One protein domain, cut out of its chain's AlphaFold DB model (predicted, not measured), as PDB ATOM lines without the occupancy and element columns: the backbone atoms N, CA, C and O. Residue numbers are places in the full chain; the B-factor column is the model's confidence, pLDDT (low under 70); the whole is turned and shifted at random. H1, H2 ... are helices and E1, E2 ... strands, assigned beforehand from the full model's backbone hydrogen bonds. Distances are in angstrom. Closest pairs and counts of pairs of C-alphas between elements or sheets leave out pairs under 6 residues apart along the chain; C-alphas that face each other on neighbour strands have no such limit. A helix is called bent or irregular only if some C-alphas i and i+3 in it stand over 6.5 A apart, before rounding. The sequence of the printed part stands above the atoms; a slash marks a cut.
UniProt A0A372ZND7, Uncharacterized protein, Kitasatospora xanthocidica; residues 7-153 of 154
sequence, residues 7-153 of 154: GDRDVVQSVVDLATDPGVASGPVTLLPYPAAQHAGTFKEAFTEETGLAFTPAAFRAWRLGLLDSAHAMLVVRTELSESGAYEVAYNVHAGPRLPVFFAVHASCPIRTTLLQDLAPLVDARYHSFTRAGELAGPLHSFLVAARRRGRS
ATOM      1  N   GLY A   7     116.501 142.534 121.555       67.44
ATOM      2  CA  GLY A   7     117.957 142.503 121.729       67.44
ATOM      3  C   GLY A   7     118.735 143.475 120.831       67.44
ATOM      4  O   GLY A   7     119.828 143.892 121.203       67.44
ATOM      5  N   ASP A   8     118.179 143.894 119.689       77.38
ATOM      6  CA  ASP A   8     118.844 144.859 118.802       77.38
ATOM      7  C   ASP A   8     118.856 146.254 119.425       77.38
ATOM      8  O   ASP A   8     119.846 146.978 119.320       77.38
ATOM      9  N   ARG A   9     117.777 146.613 120.134       81.81
ATOM     10  CA  ARG A   9     117.682 147.881 120.859       81.81
ATOM     11  C   ARG A   9     118.769 147.989 121.922       81.81
ATOM     12  O   ARG A   9     119.425 149.023 121.985       81.81
ATOM     13  N   ASP A  10     118.967 146.946 122.722       86.94
ATOM     14  CA  ASP A  10     119.945 146.958 123.816       86.94
ATOM     15  C   ASP A  10     121.376 147.077 123.280       86.94
ATOM     16  O   ASP A  10     122.187 147.842 123.804       86.94
ATOM     17  N   VAL A  11     121.675 146.390 122.174       90.62
ATOM     18  CA  VAL A  11     122.974 146.515 121.504       90.62
ATOM     19  C   VAL A  11     123.169 147.931 120.960       90.62
ATOM     20  O   VAL A  11     124.212 148.532 121.214       90.62
ATOM     21  N   VAL A  12     122.177 148.501 120.266       90.75
ATOM     22  CA  VAL A  12     122.256 149.886 119.766       90.75
ATOM     23  C   VAL A  12     122.432 150.877 120.914       90.75
ATOM     24  O   VAL A  12     123.310 151.737 120.840       90.75
ATOM     25  N   GLN A  13     121.653 150.727 121.986       91.19
ATOM     26  CA  GLN A  13     121.725 151.598 123.153       91.19
ATOM     27  C   GLN A  13     123.100 151.514 123.819       91.19
ATOM     28  O   GLN A  13     123.684 152.549 124.105       91.19
ATOM     29  N   SER A  14     123.691 150.322 123.952       94.50
ATOM     30  CA  SER A  14     125.030 150.180 124.543       94.50
ATOM     31  C   SER A  14     126.130 150.921 123.766       94.50
ATOM     32  O   SER A  14     127.085 151.420 124.360       94.50
ATOM     33  N   VAL A  15     126.002 151.032 122.437       95.25
ATOM     34  CA  VAL A  15     126.930 151.816 121.605       95.25
ATOM     35  C   VAL A  15     126.661 153.316 121.743       95.25
ATOM     36  O   VAL A  15     127.603 154.104 121.784       95.25
ATOM     37  N   VAL A  16     125.391 153.711 121.836       93.44
ATOM     38  CA  VAL A  16     124.961 155.094 122.093       93.44
ATOM     39  C   VAL A  16     125.457 155.594 123.454       93.44
ATOM     40  O   VAL A  16     126.053 156.671 123.533       93.44
ATOM     41  N   ASP A  17     125.290 154.793 124.502       94.69
ATOM     42  CA  ASP A  17     125.755 155.098 125.854       94.69
ATOM     43  C   ASP A  17     127.277 155.266 125.852       94.69
ATOM     44  O   ASP A  17     127.805 156.257 126.347       94.69
ATOM     45  N   LEU A  18     127.994 154.364 125.176       95.75
ATOM     46  CA  LEU A  18     129.440 154.479 125.026       95.75
ATOM     47  C   LEU A  18     129.868 155.730 124.244       95.75
ATOM     48  O   LEU A  18     130.872 156.347 124.583       95.75
ATOM     49  N   ALA A  19     129.137 156.119 123.198       93.94
ATOM     50  CA  ALA A  19     129.447 157.313 122.409       93.94
ATOM     51  C   ALA A  19     129.198 158.625 123.176       93.94
ATOM     52  O   ALA A  19     129.755 159.663 122.810       93.94
ATOM     53  N   THR A  20     128.367 158.581 124.220       93.62
ATOM     54  CA  THR A  20     128.044 159.720 125.093       93.62
ATOM     55  C   THR A  20     128.790 159.691 126.430       93.62
ATOM     56  O   THR A  20     128.817 160.707 127.125       93.62
ATOM     57  N   ASP A  21     129.458 158.580 126.759       94.00
ATOM     58  CA  ASP A  21     130.333 158.454 127.924       94.00
ATOM     59  C   ASP A  21     131.434 159.536 127.904       94.00
ATOM     60  O   ASP A  21     132.175 159.634 126.921       94.00
ATOM     61  N   PRO A  22     131.605 160.347 128.966       92.00
ATOM     62  CA  PRO A  22     132.589 161.431 128.986       92.00
ATOM     63  C   PRO A  22     134.047 160.989 128.776       92.00
ATOM     64  O   PRO A  22     134.836 161.749 128.207       92.00
ATOM     65  N   GLY A  23     134.408 159.778 129.209       92.44
ATOM     66  CA  GLY A  23     135.739 159.196 129.037       92.44
ATOM     67  C   GLY A  23     136.031 158.802 127.589       92.44
ATOM     68  O   GLY A  23     137.163 158.949 127.130       92.44
ATOM     69  N   VAL A  24     135.011 158.390 126.834       94.88
ATOM     70  CA  VAL A  24     135.128 158.123 125.390       94.88
ATOM     71  C   VAL A  24     134.983 159.410 124.593       94.88
ATOM     72  O   VAL A  24     135.844 159.766 123.786       94.88
ATOM     73  N   ALA A  25     133.906 160.144 124.847       92.56
ATOM     74  CA  ALA A  25     133.543 161.327 124.106       92.56
ATOM     75  C   ALA A  25     134.573 162.440 124.263       92.56
ATOM     76  O   ALA A  25     134.759 163.181 123.308       92.56
ATOM     77  N   SER A  26     135.256 162.589 125.406       89.25
ATOM     78  CA  SER A  26     136.217 163.683 125.650       89.25
ATOM     79  C   SER A  26     135.635 165.076 125.369       89.25
ATOM     80  O   SER A  26     136.239 165.912 124.694       89.25
ATOM     81  N   GLY A  27     134.409 165.294 125.842       87.88
ATOM     82  CA  GLY A  27     133.636 166.524 125.675       87.88
ATOM     83  C   GLY A  27     132.145 166.234 125.482       87.88
ATOM     84  O   GLY A  27     131.769 165.070 125.337       87.88
ATOM     85  N   PRO A  28     131.290 167.270 125.440       88.62
ATOM     86  CA  PRO A  28     129.860 167.085 125.222       88.62
ATOM     87  C   PRO A  28     129.584 166.463 123.845       88.62
ATOM     88  O   PRO A  28     130.305 166.717 122.868       88.62
ATOM     89  N   VAL A  29     128.545 165.631 123.788       90.69
ATOM     90  CA  VAL A  29     127.991 165.018 122.576       90.69
ATOM     91  C   VAL A  29     126.478 165.162 122.647       90.69
ATOM     92  O   VAL A  29     125.868 164.805 123.649       90.69
ATOM     93  N   THR A  30     125.889 165.667 121.568       90.94
ATOM     94  CA  THR A  30     124.438 165.704 121.388       90.94
ATOM     95  C   THR A  30     124.074 164.674 120.335       90.94
ATOM     96  O   THR A  30     124.599 164.717 119.222       90.94
ATOM     97  N   LEU A  31     123.189 163.746 120.685       90.38
ATOM     98  CA  LEU A  31     122.635 162.786 119.739       90.38
ATOM     99  C   LEU A  31     121.359 163.344 119.127       90.38
ATOM    100  O   LEU A  31     120.486 163.834 119.837       90.38
ATOM    101  N   LEU A  32     121.269 163.247 117.803       88.19
ATOM    102  CA  LEU A  32     120.114 163.686 117.036       88.19
ATOM    103  C   LEU A  32     119.352 162.472 116.493       88.19
ATOM    104  O   LEU A  32     119.975 161.508 116.039       88.19
ATOM    105  N   PRO A  33     118.010 162.515 116.445       81.50
ATOM    106  CA  PRO A  33     117.126 163.491 117.092       81.50
ATOM    107  C   PRO A  33     116.967 163.254 118.598       81.50
ATOM    108  O   PRO A  33     116.636 164.180 119.323       81.50
ATOM    109  N   TYR A  34     117.200 162.025 119.066       75.69
ATOM    110  CA  TYR A  34     116.931 161.621 120.443       75.69
ATOM    111  C   TYR A  34     118.158 160.940 121.061       75.69
ATOM    112  O   TYR A  34     118.892 160.250 120.348       75.69
ATOM    113  N   PRO A  35     118.345 161.039 122.388       67.94
ATOM    114  CA  PRO A  35     119.410 160.331 123.098       67.94
ATOM    115  C   PRO A  35     119.157 158.820 123.238       67.94
ATOM    116  O   PRO A  35     120.046 158.094 123.670       67.94
ATOM    117  N   ALA A  36     117.958 158.339 122.889       69.31
ATOM    118  CA  ALA A  36     117.550 156.949 123.075       69.31
ATOM    119  C   ALA A  36     117.166 156.271 121.755       69.31
ATOM    120  O   ALA A  36     116.481 156.855 120.907       69.31
ATOM    121  N   ALA A  37     117.556 155.001 121.619       68.31
ATOM    122  CA  ALA A  37     117.172 154.162 120.493       68.31
ATOM    123  C   ALA A  37     115.647 153.938 120.470       68.31
ATOM    124  O   ALA A  37     115.056 153.446 121.434       68.31
ATOM    125  N   GLN A  38     115.017 154.286 119.347       68.50
ATOM    126  CA  GLN A  38     113.584 154.100 119.107       68.50
ATOM    127  C   GLN A  38     113.328 152.779 118.373       68.50
ATOM    128  O   GLN A  38     114.158 152.340 117.579       68.50
ATOM    129  N   HIS A  39     112.161 152.166 118.588       68.69
ATOM    130  CA  HIS A  39     111.728 150.984 117.834       68.69
ATOM    131  C   HIS A  39     110.538 151.309 116.919       68.69
ATOM    132  O   HIS A  39     109.960 152.398 116.964       68.69
ATOM    133  N   ALA A  40     110.144 150.351 116.076       66.81
ATOM    134  CA  ALA A  40     109.116 150.537 115.043       66.81
ATOM    135  C   ALA A  40     107.734 150.997 115.565       66.81
ATOM    136  O   ALA A  40     106.913 151.460 114.777       66.81
ATOM    137  N   GLY A  41     107.471 150.870 116.870       68.25
ATOM    138  CA  GLY A  41     106.209 151.277 117.493       68.25
ATOM    139  C   GLY A  41     106.157 152.748 117.908       68.25
ATOM    140  O   GLY A  41     105.077 153.318 117.900       68.25
ATOM    141  N   THR A  42     107.295 153.374 118.221       75.69
ATOM    142  CA  THR A  42     107.328 154.675 118.924       75.69
ATOM    143  C   THR A  42     107.749 155.848 118.042       75.69
ATOM    144  O   THR A  42     107.514 157.003 118.384       75.69
ATOM    145  N   PHE A  43     108.347 155.597 116.872       81.25
ATOM    146  CA  PHE A  43     108.969 156.671 116.084       81.25
ATOM    147  C   PHE A  43     107.978 157.700 115.513       81.25
ATOM    148  O   PHE A  43     108.355 158.851 115.304       81.25
ATOM    149  N   LYS A  44     106.731 157.302 115.226       88.12
ATOM    150  CA  LYS A  44     105.707 158.212 114.678       88.12
ATOM    151  C   LYS A  44     105.217 159.203 115.728       88.12
ATOM    152  O   LYS A  44     105.039 160.378 115.419       88.12
ATOM    153  N   GLU A  45     105.003 158.707 116.943       86.00
ATOM    154  CA  GLU A  45     104.599 159.505 118.099       86.00
ATOM    155  C   GLU A  45     105.723 160.469 118.464       86.00
ATOM    156  O   GLU A  45     105.496 161.673 118.441       86.00
ATOM    157  N   ALA A  46     106.950 159.958 118.612       84.69
ATOM    158  CA  ALA A  46     108.127 160.781 118.877       84.69
ATOM    159  C   ALA A  46     108.313 161.879 117.815       84.69
ATOM    160  O   ALA A  46     108.511 163.038 118.152       84.69
ATOM    161  N   PHE A  47     108.187 161.549 116.522       90.31
ATOM    162  CA  PHE A  47     108.235 162.549 115.447       90.31
ATOM    163  C   PHE A  47     107.180 163.648 115.609       90.31
ATOM    164  O   PHE A  47     107.481 164.824 115.416       90.31
ATOM    165  N   THR A  48     105.941 163.263 115.916       91.56
ATOM    166  CA  THR A  48     104.827 164.211 116.030       91.56
ATOM    167  C   THR A  48     105.009 165.111 117.250       91.56
ATOM    168  O   THR A  48     104.764 166.309 117.157       91.56
ATOM    169  N   GLU A  49     105.482 164.553 118.364       90.00
ATOM    170  CA  GLU A  49     105.796 165.290 119.590       90.00
ATOM    171  C   GLU A  49     106.942 166.288 119.379       90.00
ATOM    172  O   GLU A  49     106.803 167.460 119.718       90.00
ATOM    173  N   GLU A  50     108.033 165.855 118.743       89.06
ATOM    174  CA  GLU A  50     109.229 166.676 118.521       89.06
ATOM    175  C   GLU A  50     108.997 167.801 117.501       89.06
ATOM    176  O   GLU A  50     109.503 168.911 117.650       89.06
ATOM    177  N   THR A  51     108.249 167.523 116.429       90.81
ATOM    178  CA  THR A  51     108.108 168.464 115.303       90.81
ATOM    179  C   THR A  51     106.792 169.235 115.299       90.81
ATOM    180  O   THR A  51     106.665 170.216 114.567       90.81
ATOM    181  N   GLY A  52     105.786 168.774 116.048       93.81
ATOM    182  CA  GLY A  52     104.407 169.263 115.961       93.81
ATOM    183  C   GLY A  52     103.696 168.924 114.641       93.81
ATOM    184  O   GLY A  52     102.564 169.358 114.424       93.81
ATOM    185  N   LEU A  53     104.332 168.168 113.737       93.62
ATOM    186  CA  LEU A  53     103.784 167.818 112.429       93.62
ATOM    187  C   LEU A  53     103.094 166.455 112.462       93.62
ATOM    188  O   LEU A  53     103.600 165.494 113.037       93.62
ATOM    189  N   ALA A  54     101.979 166.331 111.743       94.25
ATOM    190  CA  ALA A  54     101.370 165.028 111.505       94.25
ATOM    191  C   ALA A  54     102.328 164.115 110.723       94.25
ATOM    192  O   ALA A  54     102.938 164.522 109.726       94.25
ATOM    193  N   PHE A  55     102.432 162.853 111.143       93.56
ATOM    194  CA  PHE A  55     103.289 161.890 110.463       93.56
ATOM    195  C   PHE A  55     102.855 161.665 109.006       93.56
ATOM    196  O   PHE A  55     101.791 161.114 108.722       93.56
ATOM    197  N   THR A  56     103.750 161.995 108.075       94.38
ATOM    198  CA  THR A  56     103.718 161.523 106.686       94.38
ATOM    199  C   THR A  56     105.119 161.056 106.286       94.38
ATOM    200  O   THR A  56     106.101 161.612 106.785       94.38
ATOM    201  N   PRO A  57     105.275 160.086 105.361       91.88
ATOM    202  CA  PRO A  57     106.601 159.679 104.893       91.88
ATOM    203  C   PRO A  57     107.434 160.841 104.336       91.88
ATOM    204  O   PRO A  57     108.652 160.846 104.483       91.88
ATOM    205  N   ALA A  58     106.787 161.830 103.711       94.88
ATOM    206  CA  ALA A  58     107.457 163.016 103.190       94.88
ATOM    207  C   ALA A  58     107.969 163.930 104.313       94.88
ATOM    208  O   ALA A  58     109.144 164.285 104.293       94.88
ATOM    209  N   ALA A  59     107.123 164.254 105.297       94.00
ATOM    210  CA  ALA A  59     107.506 165.100 106.428       94.00
ATOM    211  C   ALA A  59     108.579 164.427 107.296       94.00
ATOM    212  O   ALA A  59     109.593 165.043 107.611       94.00
ATOM    213  N   PHE A  60     108.408 163.136 107.598       92.25
ATOM    214  CA  PHE A  60     109.378 162.366 108.373       92.25
ATOM    215  C   PHE A  60     110.737 162.295 107.675       92.25
ATOM    216  O   PHE A  60     111.767 162.514 108.307       92.25
ATOM    217  N   ARG A  61     110.754 162.039 106.360       93.12
ATOM    218  CA  ARG A  61     111.984 162.048 105.561       93.12
ATOM    219  C   ARG A  61     112.646 163.423 105.562       93.12
ATOM    220  O   ARG A  61     113.843 163.492 105.803       93.12
ATOM    221  N   ALA A  62     111.895 164.491 105.290       92.88
ATOM    222  CA  ALA A  62     112.444 165.846 105.257       92.88
ATOM    223  C   ALA A  62     113.094 166.213 106.598       92.88
ATOM    224  O   ALA A  62     114.223 166.690 106.624       92.88
ATOM    225  N   TRP A  63     112.420 165.898 107.705       92.62
ATOM    226  CA  TRP A  63     112.953 166.098 109.046       92.62
ATOM    227  C   TRP A  63     114.210 165.260 109.312       92.62
ATOM    228  O   TRP A  63     115.245 165.820 109.659       92.62
ATOM    229  N   ARG A  64     114.165 163.938 109.089       91.75
ATOM    230  CA  ARG A  64     115.311 163.038 109.319       91.75
ATOM    231  C   ARG A  64     116.553 163.459 108.544       91.75
ATOM    232  O   ARG A  64     117.643 163.441 109.103       91.75
ATOM    233  N   LEU A  65     116.387 163.820 107.273       93.50
ATOM    234  CA  LEU A  65     117.502 164.241 106.430       93.50
ATOM    235  C   LEU A  65     118.018 165.630 106.822       93.50
ATOM    236  O   LEU A  65     119.227 165.814 106.866       93.50
ATOM    237  N   GLY A  66     117.134 166.566 107.186       92.75
ATOM    238  CA  GLY A  66     117.527 167.905 107.637       92.75
ATOM    239  C   GLY A  66     118.330 167.913 108.945       92.75
ATOM    240  O   GLY A  66     119.144 168.803 109.157       92.75
ATOM    241  N   LEU A  67     118.181 166.895 109.804       92.38
ATOM    242  CA  LEU A  67     119.039 166.734 110.990       92.38
ATOM    243  C   LEU A  67     120.516 166.522 110.635       92.38
ATOM    244  O   LEU A  67     121.385 166.782 111.463       92.38
ATOM    245  N   LEU A  68     120.819 166.034 109.428       92.62
ATOM    246  CA  LEU A  68     122.202 165.850 108.995       92.62
ATOM    247  C   LEU A  68     122.894 167.197 108.755       92.62
ATOM    248  O   LEU A  68     124.096 167.290 108.978       92.62
ATOM    249  N   ASP A  69     122.154 168.243 108.381       90.94
ATOM    250  CA  ASP A  69     122.718 169.574 108.117       90.94
ATOM    251  C   ASP A  69     123.247 170.259 109.388       90.94
ATOM    252  O   ASP A  69     124.112 171.129 109.312       90.94
ATOM    253  N   SER A  70     122.758 169.859 110.566       90.00
ATOM    254  CA  SER A  70     123.217 170.361 111.868       90.00
ATOM    255  C   SER A  70     124.155 169.396 112.604       90.00
ATOM    256  O   SER A  70     124.621 169.696 113.707       90.00
ATOM    257  N   ALA A  71     124.449 168.236 112.015       93.94
ATOM    258  CA  ALA A  71     125.315 167.231 112.605       93.94
ATOM    259  C   ALA A  71     126.784 167.431 112.198       93.94
ATOM    260  O   ALA A  71     127.107 167.923 111.124       93.94
ATOM    261  N   HIS A  72     127.703 166.984 113.057       94.69
ATOM    262  CA  HIS A  72     129.147 167.005 112.774       94.69
ATOM    263  C   HIS A  72     129.677 165.661 112.257       94.69
ATOM    264  O   HIS A  72     130.786 165.575 111.730       94.69
ATOM    265  N   ALA A  73     128.916 164.592 112.483       95.88
ATOM    266  CA  ALA A  73     129.268 163.222 112.161       95.88
ATOM    267  C   ALA A  73     128.010 162.349 112.158       95.88
ATOM    268  O   ALA A  73     127.021 162.677 112.814       95.88
ATOM    269  N   MET A  74     128.081 161.214 111.470       96.00
ATOM    270  CA  MET A  74     127.040 160.192 111.455       96.00
ATOM    271  C   MET A  74     127.543 158.923 112.159       96.00
ATOM    272  O   MET A  74     128.611 158.406 111.831       96.00
ATOM    273  N   LEU A  75     126.766 158.402 113.111       95.88
ATOM    274  CA  LEU A  75     127.008 157.110 113.757       95.88
ATOM    275  C   LEU A  75     126.007 156.088 113.216       95.88
ATOM    276  O   LEU A  75     124.799 156.246 113.375       95.88
ATOM    277  N   VAL A  76     126.512 155.028 112.594       94.62
ATOM    278  CA  VAL A  76     125.711 153.918 112.080       94.62
ATOM    279  C   VAL A  76     125.978 152.693 112.937       94.62
ATOM    280  O   VAL A  76     127.053 152.100 112.862       94.62
ATOM    281  N   VAL A  77     124.985 152.285 113.726       93.75
ATOM    282  CA  VAL A  77     125.033 151.021 114.468       93.75
ATOM    283  C   VAL A  77     124.293 149.954 113.676       93.75
ATOM    284  O   VAL A  77     123.101 150.064 113.398       93.75
ATOM    285  N   ARG A  78     125.026 148.925 113.264       91.38
ATOM    286  CA  ARG A  78     124.552 147.857 112.394       91.38
ATOM    287  C   ARG A  78     124.373 146.580 113.206       91.38
ATOM    288  O   ARG A  78     125.289 145.769 113.312       91.38
ATOM    289  N   THR A  79     123.171 146.404 113.735       89.38
ATOM    290  CA  THR A  79     122.694 145.148 114.336       89.38
ATOM    291  C   THR A  79     121.854 144.333 113.359       89.38
ATOM    292  O   THR A  79     121.730 143.133 113.528       89.38
ATOM    293  N   GLU A  80     121.349 144.945 112.286       84.94
ATOM    294  CA  GLU A  80     120.597 144.285 111.214       84.94
ATOM    295  C   GLU A  80     120.505 145.169 109.957       84.94
ATOM    296  O   GLU A  80     121.033 146.284 109.913       84.94
ATOM    297  N   LEU A  81     119.823 144.697 108.905       76.81
ATOM    298  CA  LEU A  81     119.528 145.532 107.738       76.81
ATOM    299  C   LEU A  81     118.375 146.501 108.012       76.81
ATOM    300  O   LEU A  81     117.211 146.125 107.942       76.81
ATOM    301  N   SER A  82     118.723 147.772 108.209       81.12
ATOM    302  CA  SER A  82     117.769 148.880 108.194       81.12
ATOM    303  C   SER A  82     117.697 149.523 106.804       81.12
ATOM    304  O   SER A  82     118.683 150.087 106.323       81.12
ATOM    305  N   GLU A  83     116.527 149.442 106.158       84.31
ATOM    306  CA  GLU A  83     116.237 150.121 104.882       84.31
ATOM    307  C   GLU A  83     116.362 151.646 105.028       84.31
ATOM    308  O   GLU A  83     116.968 152.301 104.182       84.31
ATOM    309  N   SER A  84     115.849 152.209 106.129       84.69
ATOM    310  CA  SER A  84     115.959 153.642 106.415       84.69
ATOM    311  C   SER A  84     117.399 154.061 106.702       84.69
ATOM    312  O   SER A  84     117.838 155.092 106.203       84.69
ATOM    313  N   GLY A  85     118.168 153.242 107.425       88.88
ATOM    314  CA  GLY A  85     119.584 153.513 107.679       88.88
ATOM    315  C   GLY A  85     120.410 153.526 106.390       88.88
ATOM    316  O   GLY A  85     121.211 154.432 106.179       88.88
ATOM    317  N   ALA A  86     120.181 152.567 105.485       90.75
ATOM    318  CA  ALA A  86     120.841 152.554 104.178       90.75
ATOM    319  C   ALA A  86     120.463 153.781 103.328       90.75
ATOM    320  O   ALA A  86     121.322 154.354 102.661       90.75
ATOM    321  N   TYR A  87     119.196 154.202 103.387       92.56
ATOM    322  CA  TYR A  87     118.718 155.406 102.713       92.56
ATOM    323  C   TYR A  87     119.403 156.682 103.230       92.56
ATOM    324  O   TYR A  87     119.877 157.488 102.432       92.56
ATOM    325  N   GLU A  88     119.513 156.851 104.550       93.88
ATOM    326  CA  GLU A  88     120.178 158.009 105.164       93.88
ATOM    327  C   GLU A  88     121.683 158.042 104.864       93.88
ATOM    328  O   GLU A  88     122.223 159.106 104.565       93.88
ATOM    329  N   VAL A  89     122.353 156.883 104.864       94.75
ATOM    330  CA  VAL A  89     123.765 156.784 104.455       94.75
ATOM    331  C   VAL A  89     123.933 157.204 102.995       94.75
ATOM    332  O   VAL A  89     124.797 158.025 102.695       94.75
ATOM    333  N   ALA A  90     123.096 156.689 102.090       95.00
ATOM    334  CA  ALA A  90     123.153 157.057 100.677       95.00
ATOM    335  C   ALA A  90     122.913 158.560 100.471       95.00
ATOM    336  O   ALA A  90     123.622 159.191  99.685       95.00
ATOM    337  N   TYR A  91     121.963 159.148 101.206       96.06
ATOM    338  CA  TYR A  91     121.751 160.590 101.190       96.06
ATOM    339  C   TYR A  91     122.998 161.342 101.662       96.06
ATOM    340  O   TYR A  91     123.495 162.170 100.908       96.06
ATOM    341  N   ASN A  92     123.557 161.021 102.837       96.56
ATOM    342  CA  ASN A  92     124.757 161.687 103.357       96.56
ATOM    343  C   ASN A  92     125.924 161.649 102.353       96.56
ATOM    344  O   ASN A  92     126.607 162.651 102.169       96.56
ATOM    345  N   VAL A  93     126.124 160.515 101.675       95.19
ATOM    346  CA  VAL A  93     127.212 160.322 100.704       95.19
ATOM    347  C   VAL A  93     126.987 161.108  99.404       95.19
ATOM    348  O   VAL A  93     127.925 161.716  98.883       95.19
ATOM    349  N   HIS A  94     125.768 161.101  98.856       94.69
ATOM    350  CA  HIS A  94     125.528 161.569  97.484       94.69
ATOM    351  C   HIS A  94     124.821 162.923  97.367       94.69
ATOM    352  O   HIS A  94     125.019 163.604  96.362       94.69
ATOM    353  N   ALA A  95     124.011 163.313  98.350       93.56
ATOM    354  CA  ALA A  95     123.130 164.482  98.259       93.56
ATOM    355  C   ALA A  95     123.168 165.408  99.488       93.56
ATOM    356  O   ALA A  95     122.760 166.560  99.379       93.56
ATOM    357  N   GLY A  96     123.620 164.905 100.634       92.12
ATOM    358  CA  GLY A  96     123.687 165.624 101.900       92.12
ATOM    359  C   GLY A  96     125.074 166.211 102.198       92.12
ATOM    360  O   GLY A  96     125.906 166.347 101.295       92.12
ATOM    361  N   PRO A  97     125.352 166.525 103.475       93.31
ATOM    362  CA  PRO A  97     126.544 167.274 103.881       93.31
ATOM    363  C   PRO A  97     127.859 166.477 103.864       93.31
ATOM    364  O   PRO A  97     128.907 167.030 104.195       93.31
ATOM    365  N   ARG A  98     127.842 165.193 103.474       95.38
ATOM    366  CA  ARG A  98     129.022 164.303 103.441       95.38
ATOM    367  C   ARG A  98     129.759 164.242 104.777       95.38
ATOM    368  O   ARG A  98     130.988 164.295 104.839       95.38
ATOM    369  N   LEU A  99     128.991 164.102 105.856       96.31
ATOM    370  CA  LEU A  99     129.517 163.951 107.207       96.31
ATOM    371  C   LEU A  99     130.420 162.719 107.298       96.31
ATOM    372  O   LEU A  99     130.084 161.692 106.699       96.31
ATOM    373  N   PRO A 100     131.496 162.758 108.104       97.00
ATOM    374  CA  PRO A 100     132.233 161.547 108.435       97.00
ATOM    375  C   PRO A 100     131.311 160.519 109.091       97.00
ATOM    376  O   PRO A 100     130.451 160.876 109.901       97.00
ATOM    377  N   VAL A 101     131.509 159.246 108.758       97.38
ATOM    378  CA  VAL A 101     130.632 158.151 109.181       97.38
ATOM    379  C   VAL A 101     131.412 157.129 109.998       97.38
ATOM    380  O   VAL A 101     132.428 156.601 109.546       97.38
ATOM    381  N   PHE A 102     130.917 156.810 111.188       97.62
ATOM    382  CA  PHE A 102     131.406 155.694 111.991       97.62
ATOM    383  C   PHE A 102     130.424 154.532 111.895       97.62
ATOM    384  O   PHE A 102     129.280 154.645 112.329       97.62
ATOM    385  N   PHE A 103     130.868 153.405 111.352       96.88
ATOM    386  CA  PHE A 103     130.107 152.165 111.302       96.88
ATOM    387  C   PHE A 103     130.521 151.255 112.459       96.88
ATOM    388  O   PHE A 103     131.581 150.631 112.419       96.88
ATOM    389  N   ALA A 104     129.653 151.138 113.461       97.25
ATOM    390  CA  ALA A 104     129.709 150.090 114.470       97.25
ATOM    391  C   ALA A 104     128.959 148.864 113.932       97.25
ATOM    392  O   ALA A 104     127.730 148.849 113.902       97.25
ATOM    393  N   VAL A 105     129.678 147.837 113.479       95.81
ATOM    394  CA  VAL A 105     129.100 146.642 112.849       95.81
ATOM    395  C   VAL A 105     129.110 145.474 113.818       95.81
ATOM    396  O   VAL A 105     130.169 144.964 114.162       95.81
ATOM    397  N   HIS A 106     127.936 145.029 114.258       95.50
ATOM    398  CA  HIS A 106     127.874 143.875 115.142       95.50
ATOM    399  C   HIS A 106     128.346 142.622 114.391       95.50
ATOM    400  O   HIS A 106     127.951 142.390 113.243       95.50
ATOM    401  N   ALA A 107     129.173 141.795 115.033       93.94
ATOM    402  CA  ALA A 107     129.837 140.655 114.400       93.94
ATOM    403  C   ALA A 107     128.855 139.633 113.794       93.94
ATOM    404  O   ALA A 107     129.160 139.005 112.780       93.94
ATOM    405  N   SER A 108     127.652 139.496 114.364       92.12
ATOM    406  CA  SER A 108     126.607 138.612 113.823       92.12
ATOM    407  C   SER A 108     125.941 139.146 112.550       92.12
ATOM    408  O   SER A 108     125.267 138.387 111.853       92.12
ATOM    409  N   CYS A 109     126.106 140.434 112.235       91.25
ATOM    410  CA  CYS A 109     125.345 141.135 111.202       91.25
ATOM    411  C   CYS A 109     126.256 141.943 110.262       91.25
ATOM    412  O   CYS A 109     126.088 143.160 110.116       91.25
ATOM    413  N   PRO A 110     127.202 141.271 109.573       90.56
ATOM    414  CA  PRO A 110     128.155 141.933 108.698       90.56
ATOM    415  C   PRO A 110     127.457 142.667 107.550       90.56
ATOM    416  O   PRO A 110     126.414 142.242 107.037       90.56
ATOM    417  N   ILE A 111     128.071 143.757 107.094       89.81
ATOM    418  CA  ILE A 111     127.658 144.441 105.870       89.81
ATOM    419  C   ILE A 111     128.010 143.526 104.695       89.81
ATOM    420  O   ILE A 111     129.182 143.300 104.414       89.81
ATOM    421  N   ARG A 112     126.994 142.977 104.023       87.31
ATOM    422  CA  ARG A 112     127.161 142.090 102.854       87.31
ATOM    423  C   ARG A 112     127.002 142.810 101.519       87.31
ATOM    424  O   ARG A 112     127.374 142.279 100.483       87.31
ATOM    425  N   THR A 113     126.395 143.992 101.534       83.31
ATOM    426  CA  THR A 113     126.137 144.774 100.325       83.31
ATOM    427  C   THR A 113     127.401 145.521  99.930       83.31
ATOM    428  O   THR A 113     127.876 146.354 100.704       83.31
ATOM    429  N   THR A 114     127.895 145.289  98.718       86.50
ATOM    430  CA  THR A 114     129.099 145.949  98.186       86.50
ATOM    431  C   THR A 114     129.001 147.474  98.237       86.50
ATOM    432  O   THR A 114     129.968 148.136  98.592       86.50
ATOM    433  N   LEU A 115     127.804 148.030  98.016       88.12
ATOM    434  CA  LEU A 115     127.541 149.475  98.054       88.12
ATOM    435  C   LEU A 115     127.826 150.147  99.407       88.12
ATOM    436  O   LEU A 115     127.974 151.361  99.452       88.12
ATOM    437  N   LEU A 116     127.874 149.389 100.506       88.75
ATOM    438  CA  LEU A 116     128.144 149.927 101.844       88.75
ATOM    439  C   LEU A 116     129.505 149.503 102.404       88.75
ATOM    440  O   LEU A 116     129.874 149.996 103.463       88.75
ATOM    441  N   GLN A 117     130.227 148.584 101.754       88.69
ATOM    442  CA  GLN A 117     131.499 148.052 102.264       88.69
ATOM    443  C   GLN A 117     132.689 148.989 102.019       88.69
ATOM    444  O   GLN A 117     133.651 148.929 102.775       88.69
ATOM    445  N   ASP A 118     132.622 149.844 100.994       86.75
ATOM    446  CA  ASP A 118     133.751 150.669 100.555       86.75
ATOM    447  C   ASP A 118     133.319 152.110 100.254       86.75
ATOM    448  O   ASP A 118     133.329 152.581  99.119       86.75
ATOM    449  N   LEU A 119     132.872 152.817 101.294       93.88
ATOM    450  CA  LEU A 119     132.507 154.233 101.175       93.88
ATOM    451  C   LEU A 119     133.704 155.181 101.336       93.88
ATOM    452  O   LEU A 119     133.549 156.379 101.110       93.88
ATOM    453  N   ALA A 120     134.886 154.669 101.696       90.62
ATOM    454  CA  ALA A 120     136.088 155.470 101.937       90.62
ATOM    455  C   ALA A 120     136.496 156.383 100.756       90.62
ATOM    456  O   ALA A 120     136.928 157.509 101.013       90.62
ATOM    457  N   PRO A 121     136.321 155.990  99.475       92.31
ATOM    458  CA  PRO A 121     136.579 156.885  98.344       92.31
ATOM    459  C   PRO A 121     135.608 158.071  98.237       92.31
ATOM    460  O   PRO A 121     135.891 159.028  97.519       92.31
ATOM    461  N   LEU A 122     134.449 158.007  98.901       94.25
ATOM    462  CA  LEU A 122     133.367 158.989  98.780       94.25
ATOM    463  C   LEU A 122     133.241 159.891 100.017       94.25
ATOM    464  O   LEU A 122     132.841 161.049  99.896       94.25
ATOM    465  N   VAL A 123     133.561 159.366 101.202       95.06
ATOM    466  CA  VAL A 123     133.453 160.054 102.497       95.06
ATOM    467  C   VAL A 123     134.425 159.433 103.512       95.06
ATOM    468  O   VAL A 123     134.824 158.283 103.353       95.06
ATOM    469  N   ASP A 124     134.801 160.152 104.581       96.00
ATOM    470  CA  ASP A 124     135.553 159.565 105.714       96.00
ATOM    471  C   ASP A 124     134.663 158.568 106.471       96.00
ATOM    472  O   ASP A 124     134.007 158.918 107.454       96.00
ATOM    473  N   ALA A 125     134.606 157.340 105.958       96.69
ATOM    474  CA  ALA A 125     133.895 156.209 106.531       96.69
ATOM    475  C   ALA A 125     134.872 155.290 107.276       96.69
ATOM    476  O   ALA A 125     135.862 154.824 106.710       96.69
ATOM    477  N   ARG A 126     134.573 154.989 108.542       96.69
ATOM    478  CA  ARG A 126     135.376 154.097 109.392       96.69
ATOM    479  C   ARG A 126     134.539 152.922 109.852       96.69
ATOM    480  O   ARG A 126     133.476 153.119 110.433       96.69
ATOM    481  N   TYR A 127     135.025 151.711 109.610       96.50
ATOM    482  CA  TYR A 127     134.301 150.476 109.898       96.50
ATOM    483  C   TYR A 127     134.948 149.735 111.058       96.50
ATOM    484  O   TYR A 127     136.134 149.413 111.015       96.50
ATOM    485  N   HIS A 128     134.152 149.433 112.077       97.44
ATOM    486  CA  HIS A 128     134.597 148.721 113.265       97.44
ATOM    487  C   HIS A 128     133.624 147.591 113.581       97.44
ATOM    488  O   HIS A 128     132.459 147.830 113.900       97.44
ATOM    489  N   SER A 129     134.109 146.354 113.473       96.94
ATOM    490  CA  SER A 129     133.367 145.183 113.938       96.94
ATOM    491  C   SER A 129     133.408 145.115 115.465       96.94
ATOM    492  O   SER A 129     134.444 145.425 116.052       96.94
ATOM    493  N   PHE A 130     132.317 144.696 116.104       97.31
ATOM    494  CA  PHE A 130     132.269 144.506 117.554       97.31
ATOM    495  C   PHE A 130     131.371 143.335 117.953       97.31
ATOM    496  O   PHE A 130     130.377 143.040 117.286       97.31
ATOM    497  N   THR A 131     131.702 142.694 119.072       96.00
ATOM    498  CA  THR A 131     130.776 141.788 119.784       96.00
ATOM    499  C   THR A 131     130.231 142.452 121.047       96.00
ATOM    500  O   THR A 131     129.102 142.201 121.455       96.00
ATOM    501  N   ARG A 132     131.021 143.332 121.674       95.50
ATOM    502  CA  ARG A 132     130.619 144.118 122.848       95.50
ATOM    503  C   ARG A 132     130.950 145.582 122.620       95.50
ATOM    504  O   ARG A 132     132.038 145.885 122.139       95.50
ATOM    505  N   ALA A 133     130.055 146.486 123.017       96.50
ATOM    506  CA  ALA A 133     130.218 147.917 122.760       96.50
ATOM    507  C   ALA A 133     131.572 148.461 123.237       96.50
ATOM    508  O   ALA A 133     132.213 149.185 122.489       96.50
ATOM    509  N   GLY A 134     132.062 148.055 124.416       96.88
ATOM    510  CA  GLY A 134     133.337 148.538 124.970       96.88
ATOM    511  C   GLY A 134     134.567 148.342 124.067       96.88
ATOM    512  O   GLY A 134     135.542 149.075 124.204       96.88
ATOM    513  N   GLU A 135     134.517 147.422 123.098       98.06
ATOM    514  CA  GLU A 135     135.562 147.244 122.073       98.06
ATOM    515  C   GLU A 135     135.691 148.475 121.154       98.06
ATOM    516  O   GLU A 135     136.745 148.720 120.569       98.06
ATOM    517  N   LEU A 136     134.636 149.288 121.068       98.50
ATOM    518  CA  LEU A 136     134.570 150.501 120.262       98.50
ATOM    519  C   LEU A 136     135.104 151.742 120.986       98.50
ATOM    520  O   LEU A 136     135.204 152.781 120.342       98.50
ATOM    521  N   ALA A 137     135.472 151.673 122.271       97.88
ATOM    522  CA  ALA A 137     135.828 152.857 123.063       97.88
ATOM    523  C   ALA A 137     136.971 153.680 122.435       97.88
ATOM    524  O   ALA A 137     136.818 154.872 122.177       97.88
ATOM    525  N   GLY A 138     138.102 153.041 122.117       98.06
ATOM    526  CA  GLY A 138     139.242 153.705 121.466       98.06
ATOM    527  C   GLY A 138     138.923 154.241 120.058       98.06
ATOM    528  O   GLY A 138     139.199 155.414 119.774       98.06
ATOM    529  N   PRO A 139     138.325 153.420 119.171       98.19
ATOM    530  CA  PRO A 139     137.855 153.869 117.864       98.19
ATOM    531  C   PRO A 139     136.874 155.051 117.906       98.19
ATOM    532  O   PRO A 139     137.076 156.029 117.183       98.19
ATOM    533  N   LEU A 140     135.851 154.993 118.765       97.69
ATOM    534  CA  LEU A 140     134.858 156.058 118.934       97.69
ATOM    535  C   LEU A 140     135.504 157.335 119.453       97.69
ATOM    536  O   LEU A 140     135.278 158.395 118.876       97.69
ATOM    537  N   HIS A 141     136.357 157.238 120.474       97.44
ATOM    538  CA  HIS A 141     137.105 158.384 120.985       97.44
ATOM    539  C   HIS A 141     137.875 159.091 119.860       97.44
ATOM    540  O   HIS A 141     137.712 160.290 119.622       97.44
ATOM    541  N   SER A 142     138.656 158.323 119.096       97.19
ATOM    542  CA  SER A 142     139.467 158.847 117.991       97.19
ATOM    543  C   SER A 142     138.611 159.483 116.890       97.19
ATOM    544  O   SER A 142     138.992 160.495 116.296       97.19
ATOM    545  N   PHE A 143     137.444 158.902 116.606       97.31
ATOM    546  CA  PHE A 143     136.486 159.432 115.640       97.31
ATOM    547  C   PHE A 143     135.841 160.740 116.111       97.31
ATOM    548  O   PHE A 143     135.871 161.728 115.378       97.31
ATOM    549  N   LEU A 144     135.328 160.784 117.342       95.81
ATOM    550  CA  LEU A 144     134.656 161.955 117.909       95.81
ATOM    551  C   LEU A 144     135.614 163.143 118.059       95.81
ATOM    552  O   LEU A 144     135.267 164.271 117.703       95.81
ATOM    553  N   VAL A 145     136.851 162.903 118.507       95.00
ATOM    554  CA  VAL A 145     137.891 163.943 118.564       95.00
ATOM    555  C   VAL A 145     138.187 164.507 117.171       95.00
ATOM    556  O   VAL A 145     138.298 165.726 117.013       95.00
ATOM    557  N   ALA A 146     138.280 163.651 116.147       94.38
ATOM    558  CA  ALA A 146     138.487 164.096 114.771       94.38
ATOM    559  C   ALA A 146     137.293 164.909 114.238       94.38
ATOM    560  O   ALA A 146     137.499 165.970 113.645       94.38
ATOM    561  N   ALA A 147     136.059 164.462 114.496       92.94
ATOM    562  CA  ALA A 147     134.840 165.160 114.091       92.94
ATOM    563  C   ALA A 147     134.754 166.573 114.696       92.94
ATOM    564  O   ALA A 147     134.492 167.537 113.977       92.94
ATOM    565  N   ARG A 148     135.084 166.738 115.986       90.62
ATOM    566  CA  ARG A 148     135.092 168.066 116.631       90.62
ATOM    567  C   ARG A 148     136.101 169.031 116.019       90.62
ATOM    568  O   ARG A 148     135.815 170.218 115.898       90.62
ATOM    569  N   ARG A 149     137.289 168.553 115.636       88.75
ATOM    570  CA  ARG A 149     138.308 169.409 115.003       88.75
ATOM    571  C   ARG A 149     137.834 169.948 113.653       88.75
ATOM    572  O   ARG A 149     138.109 171.102 113.338       88.75
ATOM    573  N   ARG A 150     137.086 169.140 112.897       84.25
ATOM    574  CA  ARG A 150     136.478 169.560 111.626       84.25
ATOM    575  C   ARG A 150     135.390 170.608 111.830       84.25
ATOM    576  O   ARG A 150     135.421 171.622 111.150       84.25
ATOM    577  N   GLY A 151     134.510 170.412 112.814       71.69
ATOM    578  CA  GLY A 151     133.430 171.361 113.119       71.69
ATOM    579  C   GLY A 151     133.898 172.745 113.586       71.69
ATOM    580  O   GLY A 151     133.170 173.711 113.435       71.69
ATOM    581  N   ARG A 152     135.118 172.870 114.126       61.47
ATOM    582  CA  ARG A 152     135.697 174.164 114.548       61.47
ATOM    583  C   ARG A 152     136.417 174.934 113.436       61.47
ATOM    584  O   ARG A 152     136.892 176.035 113.695       61.47
ATOM    585  N   SER A 153     136.589 174.321 112.267       53.34
ATOM    586  CA  SER A 153     137.351 174.889 111.145       53.34
ATOM    587  C   SER A 153     136.454 175.385 110.002       53.34
ATOM    588  O   SER A 153     136.982 175.839 108.990       53.34
TER     589      SER A 153
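AT A GLANCE: This is residues 7 to 153 of the 154 residues of an uncharacterized protein of Kitasatospora xanthocidica (UniProt A0A372ZND7). A small three-stranded sheet forms the core, with helices over both faces: H1 and H7 pack on one face and H5 on the other. H4 and H3 extend the domain beyond the E1 edge, while short H2 packs on H7 and short H6 is near H5. The 147 printed residues have seven named helices and three named strands, in the order H1 H2 H3 H4 E1 H5 E2 H6 E3 H7; the sheet order is E1 E2 E3, all parallel. The class is mostly helix, and the whole is compact and rounded, with a radius of gyration of the C-alphas of 15.0 A and spans of 41 by 39 by 34 A.

IN THESE COORDINATES: H1, residues 7 to 20, begins at C-alpha 7 (117.957, 142.503, 121.729) and is 20.2 A long. H2 is residues 22 to 25, H3 residues 43 to 51, and H4 residues 57 to 70, 20.9 A long. E1 is residues 74 to 78, with C-alpha 74 at (127.040, 160.192, 111.455); H5 is residues 83 to 94, 16.5 A long. E2 is residues 101 to 106, H6 residues 114 to 117, and E3 residues 125 to 130, 16.2 A long. H7, residues 133 to 151, is 25.6 A long and ends at C-alpha 151 (133.430, 171.361, 113.119). H7 is irregular, with C-alphas 135 and 138 7.5 A apart, and has a kink of 42 degrees near residue 140.

HOW THE PARTS SIT: E1 and E2 are parallel at 14 degrees, with N 76 and O 102 2.8 A apart, within hydrogen-bond range. E2 and E3 are parallel at 20 degrees, with N 126 and O 101 2.9 A apart, also within range. E1, H5, E2 and E2, H6, E3 are strand-helix-strand units, two parallel neighbour strands with a helix between, each with a right-handed crossover. H7 runs along the strands, at 4 degrees to E2 on the local plane, at a height over the sheet of 9.4 A. H1, on the same face, touches H7 residues 133 to 141 alone, at a steep tilt of 48 degrees; the C-alphas of Val 15 and Ala 133 are closest, 5.2 A. H2 touches H7, the closest C-alphas being those of Val 24 and His 141, 4.8 A. H5, on the opposite face, lies over E1 and E2 at a height of 10.4 A. H4 and H5 only just touch, with 3 pairs of C-alphas within 8 A, closest at Leu 65 and Glu 88, 6.9 A. H3 is close to but not clearly touching H4. H6 is near H5. In H1, H3 and H5 every O i to N i+4 pair is within hydrogen-bond range, against 7 of 10 in H4 and 12 of 15 in H7; H2 and H6 are too short for such a pair.

THE WHOLE: The C-alphas of Ala 54 and Gly 138, the two farthest apart, are 40.8 A from each other. The printed part has no cut. The link from H2 to H3, residues 26 to 42, is long. The mean pLDDT of the printed part is 90.2; residue 7, residues 35 to 41 and residues 152 to 153 are under 70.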